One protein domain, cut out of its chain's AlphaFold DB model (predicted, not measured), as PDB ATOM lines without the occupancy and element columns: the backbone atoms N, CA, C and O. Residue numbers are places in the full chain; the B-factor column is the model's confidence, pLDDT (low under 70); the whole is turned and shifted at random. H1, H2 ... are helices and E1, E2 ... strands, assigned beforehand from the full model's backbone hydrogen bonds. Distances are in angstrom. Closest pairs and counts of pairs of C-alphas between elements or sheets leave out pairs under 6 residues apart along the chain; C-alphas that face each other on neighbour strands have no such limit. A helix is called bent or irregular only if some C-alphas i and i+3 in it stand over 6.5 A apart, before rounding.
ATOM      1  N   ILE A   8     -44.469 -25.456  23.890       72.81
ATOM      2  CA  ILE A   8     -45.795 -25.316  24.496       72.81
ATOM      3  C   ILE A   8     -45.764 -26.008  25.859       72.81
ATOM      4  O   ILE A   8     -45.644 -27.232  25.934       72.81
ATOM      5  N   ALA A   9     -45.857 -25.235  26.938       72.25
ATOM      6  CA  ALA A   9     -46.020 -25.776  28.283       72.25
ATOM      7  C   ALA A   9     -47.500 -26.100  28.531       72.25
ATOM      8  O   ALA A   9     -48.371 -25.260  28.328       72.25
ATOM      9  N   THR A  10     -47.789 -27.324  28.964       70.38
ATOM     10  CA  THR A  10     -49.145 -27.772  29.308       70.38
ATOM     11  C   THR A  10     -49.111 -28.594  30.590       70.38
ATOM     12  O   THR A  10     -48.121 -29.267  30.895       70.38
ATOM     13  N   GLN A  11     -50.204 -28.561  31.345       71.00
ATOM     14  CA  GLN A  11     -50.364 -29.371  32.545       71.00
ATOM     15  C   GLN A  11     -51.224 -30.589  32.201       71.00
ATOM     16  O   GLN A  11     -52.445 -30.562  32.310       71.00
ATOM     17  N   ILE A  12     -50.574 -31.645  31.708       71.25
ATOM     18  CA  ILE A  12     -51.238 -32.905  31.356       71.25
ATOM     19  C   ILE A  12     -50.910 -33.952  32.429       71.25
ATOM     20  O   ILE A  12     -49.726 -34.155  32.715       71.25
ATOM     21  N   PRO A  13     -51.917 -34.642  32.998       73.81
ATOM     22  CA  PRO A  13     -51.696 -35.762  33.905       73.81
ATOM     23  C   PRO A  13     -50.732 -36.814  33.335       73.81
ATOM     24  O   PRO A  13     -50.867 -37.248  32.191       73.81
ATOM     25  N   ILE A  14     -49.780 -37.274  34.156       73.50
ATOM     26  CA  ILE A  14     -48.700 -38.196  33.745       73.50
ATOM     27  C   ILE A  14     -49.243 -39.492  33.123       73.50
ATOM     28  O   ILE A  14     -48.673 -40.002  32.158       73.50
ATOM     29  N   HIS A  15     -50.359 -40.012  33.639       72.38
ATOM     30  CA  HIS A  15     -50.968 -41.233  33.109       72.38
ATOM     31  C   HIS A  15     -51.450 -41.072  31.652       72.38
ATOM     32  O   HIS A  15     -51.398 -42.041  30.902       72.38
ATOM     33  N   LEU A  16     -51.817 -39.858  31.209       72.44
ATOM     34  CA  LEU A  16     -52.280 -39.587  29.837       72.44
ATOM     35  C   LEU A  16     -51.142 -39.480  28.811       72.44
ATOM     36  O   LEU A  16     -51.365 -39.679  27.621       72.44
ATOM     37  N   ILE A  17     -49.913 -39.191  29.249       73.88
ATOM     38  CA  ILE A  17     -48.718 -39.186  28.381       73.88
ATOM     39  C   ILE A  17     -47.936 -40.506  28.450       73.88
ATOM     40  O   ILE A  17     -46.901 -40.650  27.794       73.88
ATOM     41  N   GLY A  18     -48.426 -41.478  29.225       69.19
ATOM     42  CA  GLY A  18     -47.740 -42.731  29.537       69.19
ATOM     43  C   GLY A  18     -47.316 -43.551  28.316       69.19
ATOM     44  O   GLY A  18     -46.233 -44.149  28.313       69.19
ATOM     45  N   ASP A  19     -48.094 -43.520  27.236       70.81
ATOM     46  CA  ASP A  19     -47.772 -44.230  25.992       70.81
ATOM     47  C   ASP A  19     -46.489 -43.715  25.333       70.81
ATOM     48  O   ASP A  19     -45.701 -44.504  24.805       70.81
ATOM     49  N   CYS A  20     -46.209 -42.422  25.477       72.19
ATOM     50  CA  CYS A  20     -45.028 -41.762  24.928       72.19
ATOM     51  C   CYS A  20     -43.774 -41.919  25.807       72.19
ATOM     52  O   CYS A  20     -42.668 -41.638  25.341       72.19
ATOM     53  N   LEU A  21     -43.921 -42.376  27.055       75.88
ATOM     54  CA  LEU A  21     -42.821 -42.523  28.012       75.88
ATOM     55  C   LEU A  21     -42.142 -43.895  27.909       75.88
ATOM     56  O   LEU A  21     -42.785 -44.925  27.676       75.88
ATOM     57  N   THR A  22     -40.823 -43.948  28.104       80.56
ATOM     58  CA  THR A  22     -40.117 -45.231  28.222       80.56
ATOM     59  C   THR A  22     -40.266 -45.810  29.632       80.56
ATOM     60  O   THR A  22     -40.585 -45.107  30.588       80.56
ATOM     61  N   VAL A  23     -39.989 -47.107  29.798       79.31
ATOM     62  CA  VAL A  23     -40.006 -47.762  31.124       79.31
ATOM     63  C   VAL A  23     -38.997 -47.121  32.090       79.31
ATOM     64  O   VAL A  23     -39.233 -47.089  33.297       79.31
ATOM     65  N   GLY A  24     -37.885 -46.589  31.567       79.06
ATOM     66  CA  GLY A  24     -36.908 -45.836  32.356       79.06
ATOM     67  C   GLY A  24     -37.463 -44.500  32.851       79.06
ATOM     68  O   GLY A  24     -37.303 -44.179  34.025       79.06
ATOM     69  N   ASP A  25     -38.180 -43.775  31.991       81.06
ATOM     70  CA  ASP A  25     -38.798 -42.491  32.346       81.06
ATOM     71  C   ASP A  25     -39.882 -42.675  33.415       81.06
ATOM     72  O   ASP A  25     -39.912 -41.939  34.396       81.06
ATOM     73  N   ILE A  26     -40.706 -43.721  33.285       81.25
ATOM     74  CA  ILE A  26     -41.741 -44.067  34.273       81.25
ATOM     75  C   ILE A  26     -41.111 -44.373  35.634       81.25
ATOM     76  O   ILE A  26     -41.596 -43.899  36.657       81.25
ATOM     77  N   ARG A  27     -40.000 -45.121  35.665       81.94
ATOM     78  CA  ARG A  27     -39.284 -45.414  36.915       81.94
ATOM     79  C   ARG A  27     -38.744 -44.143  37.569       81.94
ATOM     80  O   ARG A  27     -38.858 -43.999  38.782       81.94
ATOM     81  N   ASN A  28     -38.198 -43.219  36.782       81.88
ATOM     82  CA  ASN A  28     -37.719 -41.938  37.298       81.88
ATOM     83  C   ASN A  28     -38.869 -41.080  37.839       81.88
ATOM     84  O   ASN A  28     -38.744 -40.523  38.927       81.88
ATOM     85  N   LEU A  29     -40.007 -41.026  37.141       81.69
ATOM     86  CA  LEU A  29     -41.205 -40.337  37.632       81.69
ATOM     87  C   LEU A  29     -41.726 -40.968  38.925       81.69
ATOM     88  O   LEU A  29     -42.061 -40.246  39.858       81.69
ATOM     89  N   CYS A  30     -41.716 -42.299  39.035       82.69
ATOM     90  CA  CYS A  30     -42.057 -42.994  40.276       82.69
ATOM     91  C   CYS A  30     -41.144 -42.549  41.429       82.69
ATOM     92  O   CYS A  30     -41.633 -42.276  42.519       82.69
ATOM     93  N   CYS A  31     -39.837 -42.399  41.193       81.62
ATOM     94  CA  CYS A  31     -38.906 -41.885  42.201       81.62
ATOM     95  C   CYS A  31     -39.189 -40.421  42.580       81.62
ATOM     96  O   CYS A  31     -39.206 -40.101  43.768       81.62
ATOM     97  N   ILE A  32     -39.440 -39.545  41.601       81.88
ATOM     98  CA  ILE A  32     -39.708 -38.112  41.829       81.88
ATOM     99  C   ILE A  32     -41.006 -37.912  42.617       81.88
ATOM    100  O   ILE A  32     -41.046 -37.113  43.550       81.88
ATOM    101  N   HIS A  33     -42.053 -38.662  42.276       79.50
ATOM    102  CA  HIS A  33     -43.370 -38.587  42.912       79.50
ATOM    103  C   HIS A  33     -43.521 -39.533  44.113       79.50
ATOM    104  O   HIS A  33     -44.592 -39.615  44.711       79.50
ATOM    105  N   ARG A  34     -42.449 -40.257  44.475       81.69
ATOM    106  CA  ARG A  34     -42.414 -41.277  45.538       81.69
ATOM    107  C   ARG A  34     -43.519 -42.338  45.418       81.69
ATOM    108  O   ARG A  34     -44.017 -42.848  46.417       81.69
ATOM    109  N   ILE A  35     -43.869 -42.707  44.190       83.00
ATOM    110  CA  ILE A  35     -44.790 -43.804  43.888       83.00
ATOM    111  C   ILE A  35     -43.976 -45.101  43.776       83.00
ATOM    112  O   ILE A  35     -42.964 -45.127  43.073       83.00
ATOM    113  N   PRO A  36     -44.381 -46.204  44.426       80.25
ATOM    114  CA  PRO A  36     -43.645 -47.459  44.347       80.25
ATOM    115  C   PRO A  36     -43.699 -48.046  42.930       80.25
ATOM    116  O   PRO A  36     -44.772 -48.320  42.386       80.25
ATOM    117  N   TYR A  37     -42.524 -48.293  42.351       84.94
ATOM    118  CA  TYR A  37     -42.368 -48.948  41.053       84.94
ATOM    119  C   TYR A  37     -42.195 -50.463  41.227       84.94
ATOM    120  O   TYR A  37     -41.365 -50.902  42.023       84.94
ATOM    121  N   SER A  38     -42.930 -51.275  40.458       80.19
ATOM    122  CA  SER A  38     -42.779 -52.736  40.471       80.19
ATOM    123  C   SER A  38     -42.257 -53.246  39.134       80.19
ATOM    124  O   SER A  38     -42.948 -53.181  38.118       80.19
ATOM    125  N   GLY A  39     -41.062 -53.842  39.148       75.88
ATOM    126  CA  GLY A  39     -40.483 -54.500  37.971       75.88
ATOM    127  C   GLY A  39     -41.197 -55.793  37.552       75.88
ATOM    128  O   GLY A  39     -40.892 -56.322  36.490       75.88
ATOM    129  N   LYS A  40     -42.127 -56.299  38.376       75.50
ATOM    130  CA  LYS A  40     -42.972 -57.462  38.057       75.50
ATOM    131  C   LYS A  40     -44.234 -57.084  37.274       75.50
ATOM    132  O   LYS A  40     -44.843 -57.965  36.683       75.50
ATOM    133  N   LEU A  41     -44.628 -55.809  37.300       77.62
ATOM    134  CA  LEU A  41     -45.818 -55.308  36.613       77.62
ATOM    135  C   LEU A  41     -45.456 -54.764  35.233       77.62
ATOM    136  O   LEU A  41     -44.345 -54.272  35.012       77.62
ATOM    137  N   ASN A  42     -46.406 -54.837  34.306       79.44
ATOM    138  CA  ASN A  42     -46.208 -54.322  32.958       79.44
ATOM    139  C   ASN A  42     -46.233 -52.774  32.935       79.44
ATOM    140  O   ASN A  42     -46.416 -52.100  33.957       79.44
ATOM    141  N   LYS A  43     -45.962 -52.183  31.763       80.31
ATOM    142  CA  LYS A  43     -45.866 -50.722  31.599       80.31
ATOM    143  C   LYS A  43     -47.188 -50.023  31.952       80.31
ATOM    144  O   LYS A  43     -47.162 -49.030  32.671       80.31
ATOM    145  N   GLU A  44     -48.313 -50.550  31.476       80.19
ATOM    146  CA  GLU A  44     -49.648 -49.982  31.700       80.19
ATOM    147  C   GLU A  44     -50.057 -50.060  33.176       80.19
ATOM    148  O   GLU A  44     -50.556 -49.090  33.739       80.19
ATOM    149  N   GLU A  45     -49.761 -51.171  33.846       80.75
ATOM    150  CA  GLU A  45     -50.049 -51.369  35.270       80.75
ATOM    151  C   GLU A  45     -49.249 -50.425  36.174       80.75
ATOM    152  O   GLU A  45     -49.771 -49.938  37.176       80.75
ATOM    153  N   ASN A  46     -47.991 -50.129  35.826       82.38
ATOM    154  CA  ASN A  46     -47.214 -49.118  36.547       82.38
ATOM    155  C   ASN A  46     -47.711 -47.691  36.248       82.38
ATOM    156  O   ASN A  46     -47.623 -46.834  37.122       82.38
ATOM    157  N   LEU A  47     -48.255 -47.430  35.054       81.06
ATOM    158  CA  LEU A  47     -48.811 -46.122  34.680       81.06
ATOM    159  C   LEU A  47     -50.139 -45.815  35.378       81.06
ATOM    160  O   LEU A  47     -50.328 -44.684  35.820       81.06
ATOM    161  N   LYS A  48     -51.011 -46.814  35.569       81.31
ATOM    162  CA  LYS A  48     -52.263 -46.665  36.340       81.31
ATOM    163  C   LYS A  48     -52.035 -46.197  37.779       81.31
ATOM    164  O   LYS A  48     -52.915 -45.619  38.395       81.31
ATOM    165  N   ARG A  49     -50.830 -46.370  38.329       79.88
ATOM    166  CA  ARG A  49     -50.487 -45.867  39.673       79.88
ATOM    167  C   ARG A  49     -50.356 -44.342  39.742       79.88
ATOM    168  O   ARG A  49     -50.346 -43.796  40.838       79.88
ATOM    169  N   PHE A  50     -50.250 -43.671  38.595       79.50
ATOM    170  CA  PHE A  50     -50.302 -42.210  38.487       79.50
ATOM    171  C   PHE A  50     -51.723 -41.690  38.231       79.50
ATOM    172  O   PHE A  50     -51.930 -40.478  38.154       79.50
ATOM    173  N   GLU A  51     -52.701 -42.580  38.058       78.25
ATOM    174  CA  GLU A  51     -54.099 -42.207  37.879       78.25
ATOM    175  C   GLU A  51     -54.591 -41.560  39.182       78.25
ATOM    176  O   GLU A  51     -54.496 -42.157  40.252       78.25
ATOM    177  N   HIS A  52     -55.042 -40.307  39.104       74.44
ATOM    178  CA  HIS A  52     -55.458 -39.490  40.257       74.44
ATOM    179  C   HIS A  52     -54.355 -39.162  41.289       74.44
ATOM    180  O   HIS A  52     -54.657 -38.685  42.382       74.44
ATOM    181  N   HIS A  53     -53.071 -39.360  40.961       79.38
ATOM    182  CA  HIS A  53     -51.974 -38.977  41.854       79.38
ATOM    183  C   HIS A  53     -51.734 -37.459  41.853       79.38
ATOM    184  O   HIS A  53     -51.436 -36.867  40.813       79.38
ATOM    185  N   TYR A  54     -51.758 -36.854  43.040       76.12
ATOM    186  CA  TYR A  54     -51.401 -35.457  43.266       76.12
ATOM    187  C   TYR A  54     -50.453 -35.344  44.462       76.12
ATOM    188  O   TYR A  54     -50.729 -35.878  45.535       76.12
ATOM    189  N   CYS A  55     -49.322 -34.666  44.285       78.25
ATOM    190  CA  CYS A  55     -48.391 -34.343  45.365       78.25
ATOM    191  C   CYS A  55     -47.780 -32.958  45.135       78.25
ATOM    192  O   CYS A  55     -47.940 -32.378  44.063       78.25
ATOM    193  N   SER A  56     -47.023 -32.450  46.106       75.25
ATOM    194  CA  SER A  56     -46.328 -31.157  46.009       75.25
ATOM    195  C   SER A  56     -45.387 -31.055  44.799       75.25
ATOM    196  O   SER A  56     -45.148 -29.969  44.275       75.25
ATOM    197  N   ASN A  57     -44.886 -32.187  44.295       74.31
ATOM    198  CA  ASN A  57     -44.088 -32.204  43.073       74.31
ATOM    199  C   ASN A  57     -44.960 -32.046  41.812       74.31
ATOM    200  O   ASN A  57     -44.511 -31.460  40.838       74.31
ATOM    201  N   CYS A  58     -46.226 -32.472  41.814       72.44
ATOM    202  CA  CYS A  58     -47.130 -32.246  40.677       72.44
ATOM    203  C   CYS A  58     -47.415 -30.753  40.420       72.44
ATOM    204  O   CYS A  58     -47.737 -30.394  39.293       72.44
ATOM    205  N   GLU A  59     -47.281 -29.897  41.439       67.38
ATOM    206  CA  GLU A  59     -47.454 -28.439  41.323       67.38
ATOM    207  C   GLU A  59     -46.196 -27.711  40.825       67.38
ATOM    208  O   GLU A  59     -46.286 -26.579  40.358       67.38
ATOM    209  N   SER A  60     -45.021 -28.345  40.905       69.31
ATOM    210  CA  SER A  60     -43.733 -27.719  40.564       69.31
ATOM    211  C   SER A  60     -43.189 -28.098  39.185       69.31
ATOM    212  O   SER A  60     -42.214 -27.495  38.731       69.31
ATOM    213  N   TYR A  61     -43.813 -29.052  38.487       68.88
ATOM    214  CA  TYR A  61     -43.374 -29.505  37.166       68.88
ATOM    215  C   TYR A  61     -44.492 -29.397  36.120       68.88
ATOM    216  O   TYR A  61     -45.626 -29.807  36.352       68.88
ATOM    217  N   TYR A  62     -44.140 -28.902  34.929       70.00
ATOM    218  CA  TYR A  62     -45.026 -28.794  33.765       70.00
ATOM    219  C   TYR A  62     -44.505 -29.647  32.605       70.00
ATOM    220  O   TYR A  62     -43.295 -29.827  32.443       70.00
ATOM    221  N   THR A  63     -45.409 -30.136  31.754       72.50
ATOM    222  CA  THR A  63     -45.043 -30.902  30.558       72.50
ATOM    223  C   THR A  63     -44.800 -29.944  29.396       72.50
ATOM    224  O   THR A  63     -45.714 -29.255  28.944       72.50
ATOM    225  N   ILE A  64     -43.567 -29.903  28.893       74.50
ATOM    226  CA  ILE A  64     -43.181 -29.036  27.775       74.50
ATOM    227  C   ILE A  64     -43.153 -29.846  26.476       74.50
ATOM    228  O   ILE A  64     -42.381 -30.794  26.333       74.50
ATOM    229  N   PHE A  65     -43.964 -29.439  25.502       71.00
ATOM    230  CA  PHE A  65     -43.997 -30.004  24.158       71.00
ATOM    231  C   PHE A  65     -43.213 -29.124  23.191       71.00
ATOM    232  O   PHE A  65     -43.414 -27.918  23.140       71.00
ATOM    233  N   LYS A  66     -42.339 -29.725  22.382       74.19
ATOM    234  CA  LYS A  66     -41.665 -29.051  21.266       74.19
ATOM    235  C   LYS A  66     -42.307 -29.484  19.952       74.19
ATOM    236  O   LYS A  66     -42.618 -30.665  19.789       74.19
ATOM    237  N   ARG A  67     -42.462 -28.564  18.995       62.28
ATOM    238  CA  ARG A  67     -42.935 -28.896  17.641       62.28
ATOM    239  C   ARG A  67     -42.002 -29.929  16.982       62.28
ATOM    240  O   ARG A  67     -40.791 -29.732  16.905       62.28
ATOM    241  N   ASP A  68     -42.569 -31.050  16.540       61.62
ATOM    242  CA  ASP A  68     -41.822 -32.190  15.992       61.62
ATOM    243  C   ASP A  68     -41.509 -32.004  14.494       61.62
ATOM    244  O   ASP A  68     -42.295 -32.391  13.625       61.62
TER     245      ASP A  68
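AT A GLANCE: This is residues 8 to 68 of the 578 residues of an uncharacterized protein of Hebeloma cylindrosporum h7 (UniProt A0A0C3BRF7). Three short helices, H1, H2 and H3, stand side by side with their centres in a triangle, and a small two-stranded ribbon of E1 and E2, the first and last elements, lies off to one side of them. H1 runs against H2 and H3, and a long loop, residues 51 to 62, leads from H3 back to the ribbon. The 61 printed residues hold E1, H1, H2, H3, E2 in that order; the sheet E1 - E2 is antiparallel and the class is mixed, helices and strands. The whole is compact, with a radius of gyration of the C-alphas of 11.6 A, and spans 35 by 28 by 17 A.

IN THESE COORDINATES: Find C-alpha 8 at (-45.795, -25.316, 24.496), where E1 begins; it runs to residue 10, 6.4 A. Next comes H1, residues 14 to 20, 10.2 A, irregular: C-alphas 16 and 19 are 7.5 A apart. From C-alpha 23 at (-40.006, -47.762, 31.124), H2 runs to residue 32, 14.4 A. H3 takes residues 43 to 50, 11.8 A. E2, residues 63 to 66, 10.1 A, ends at (-41.665, -29.051, 21.266).

HOW THE PARTS SIT: Look first at E1 and E2, antiparallel at 157 degrees: N 8 and O 65 are 2.8 A apart and N 63 and O 10 3.0 A, within hydrogen-bond range. H1 is apart from E2. H1 touches H3, closest at the C-alphas of His 15 and Phe 50, 5.5 A, opposite ways at a shallow tilt of 23 degrees. H2 and H3 only just touch, with 3 pairs of C-alphas within 8 A, the closest those of Val 23 and Lys 43 at 6.6 A; they run the same way. H1 and H2 are close but not clearly touching, with the C-alphas of Gly 18 and Ile 26 closest at 7.8 A. Each O i to N i+4 pair is within hydrogen-bond range in H2, against 2 of 4 in H3 and 1 of 3 in H1, where 3 of 4 O i to N i+3 pairs are.

THE WHOLE: The C-alphas farthest apart, those of Lys 40 and Arg 67, are 35.1 A apart. The printed part has no cut, and the link from H3 to E2 is long. The mean pLDDT of the printed part is 76.2; look for values under 70 at residues 18, 59 to 61 and 67 to 68.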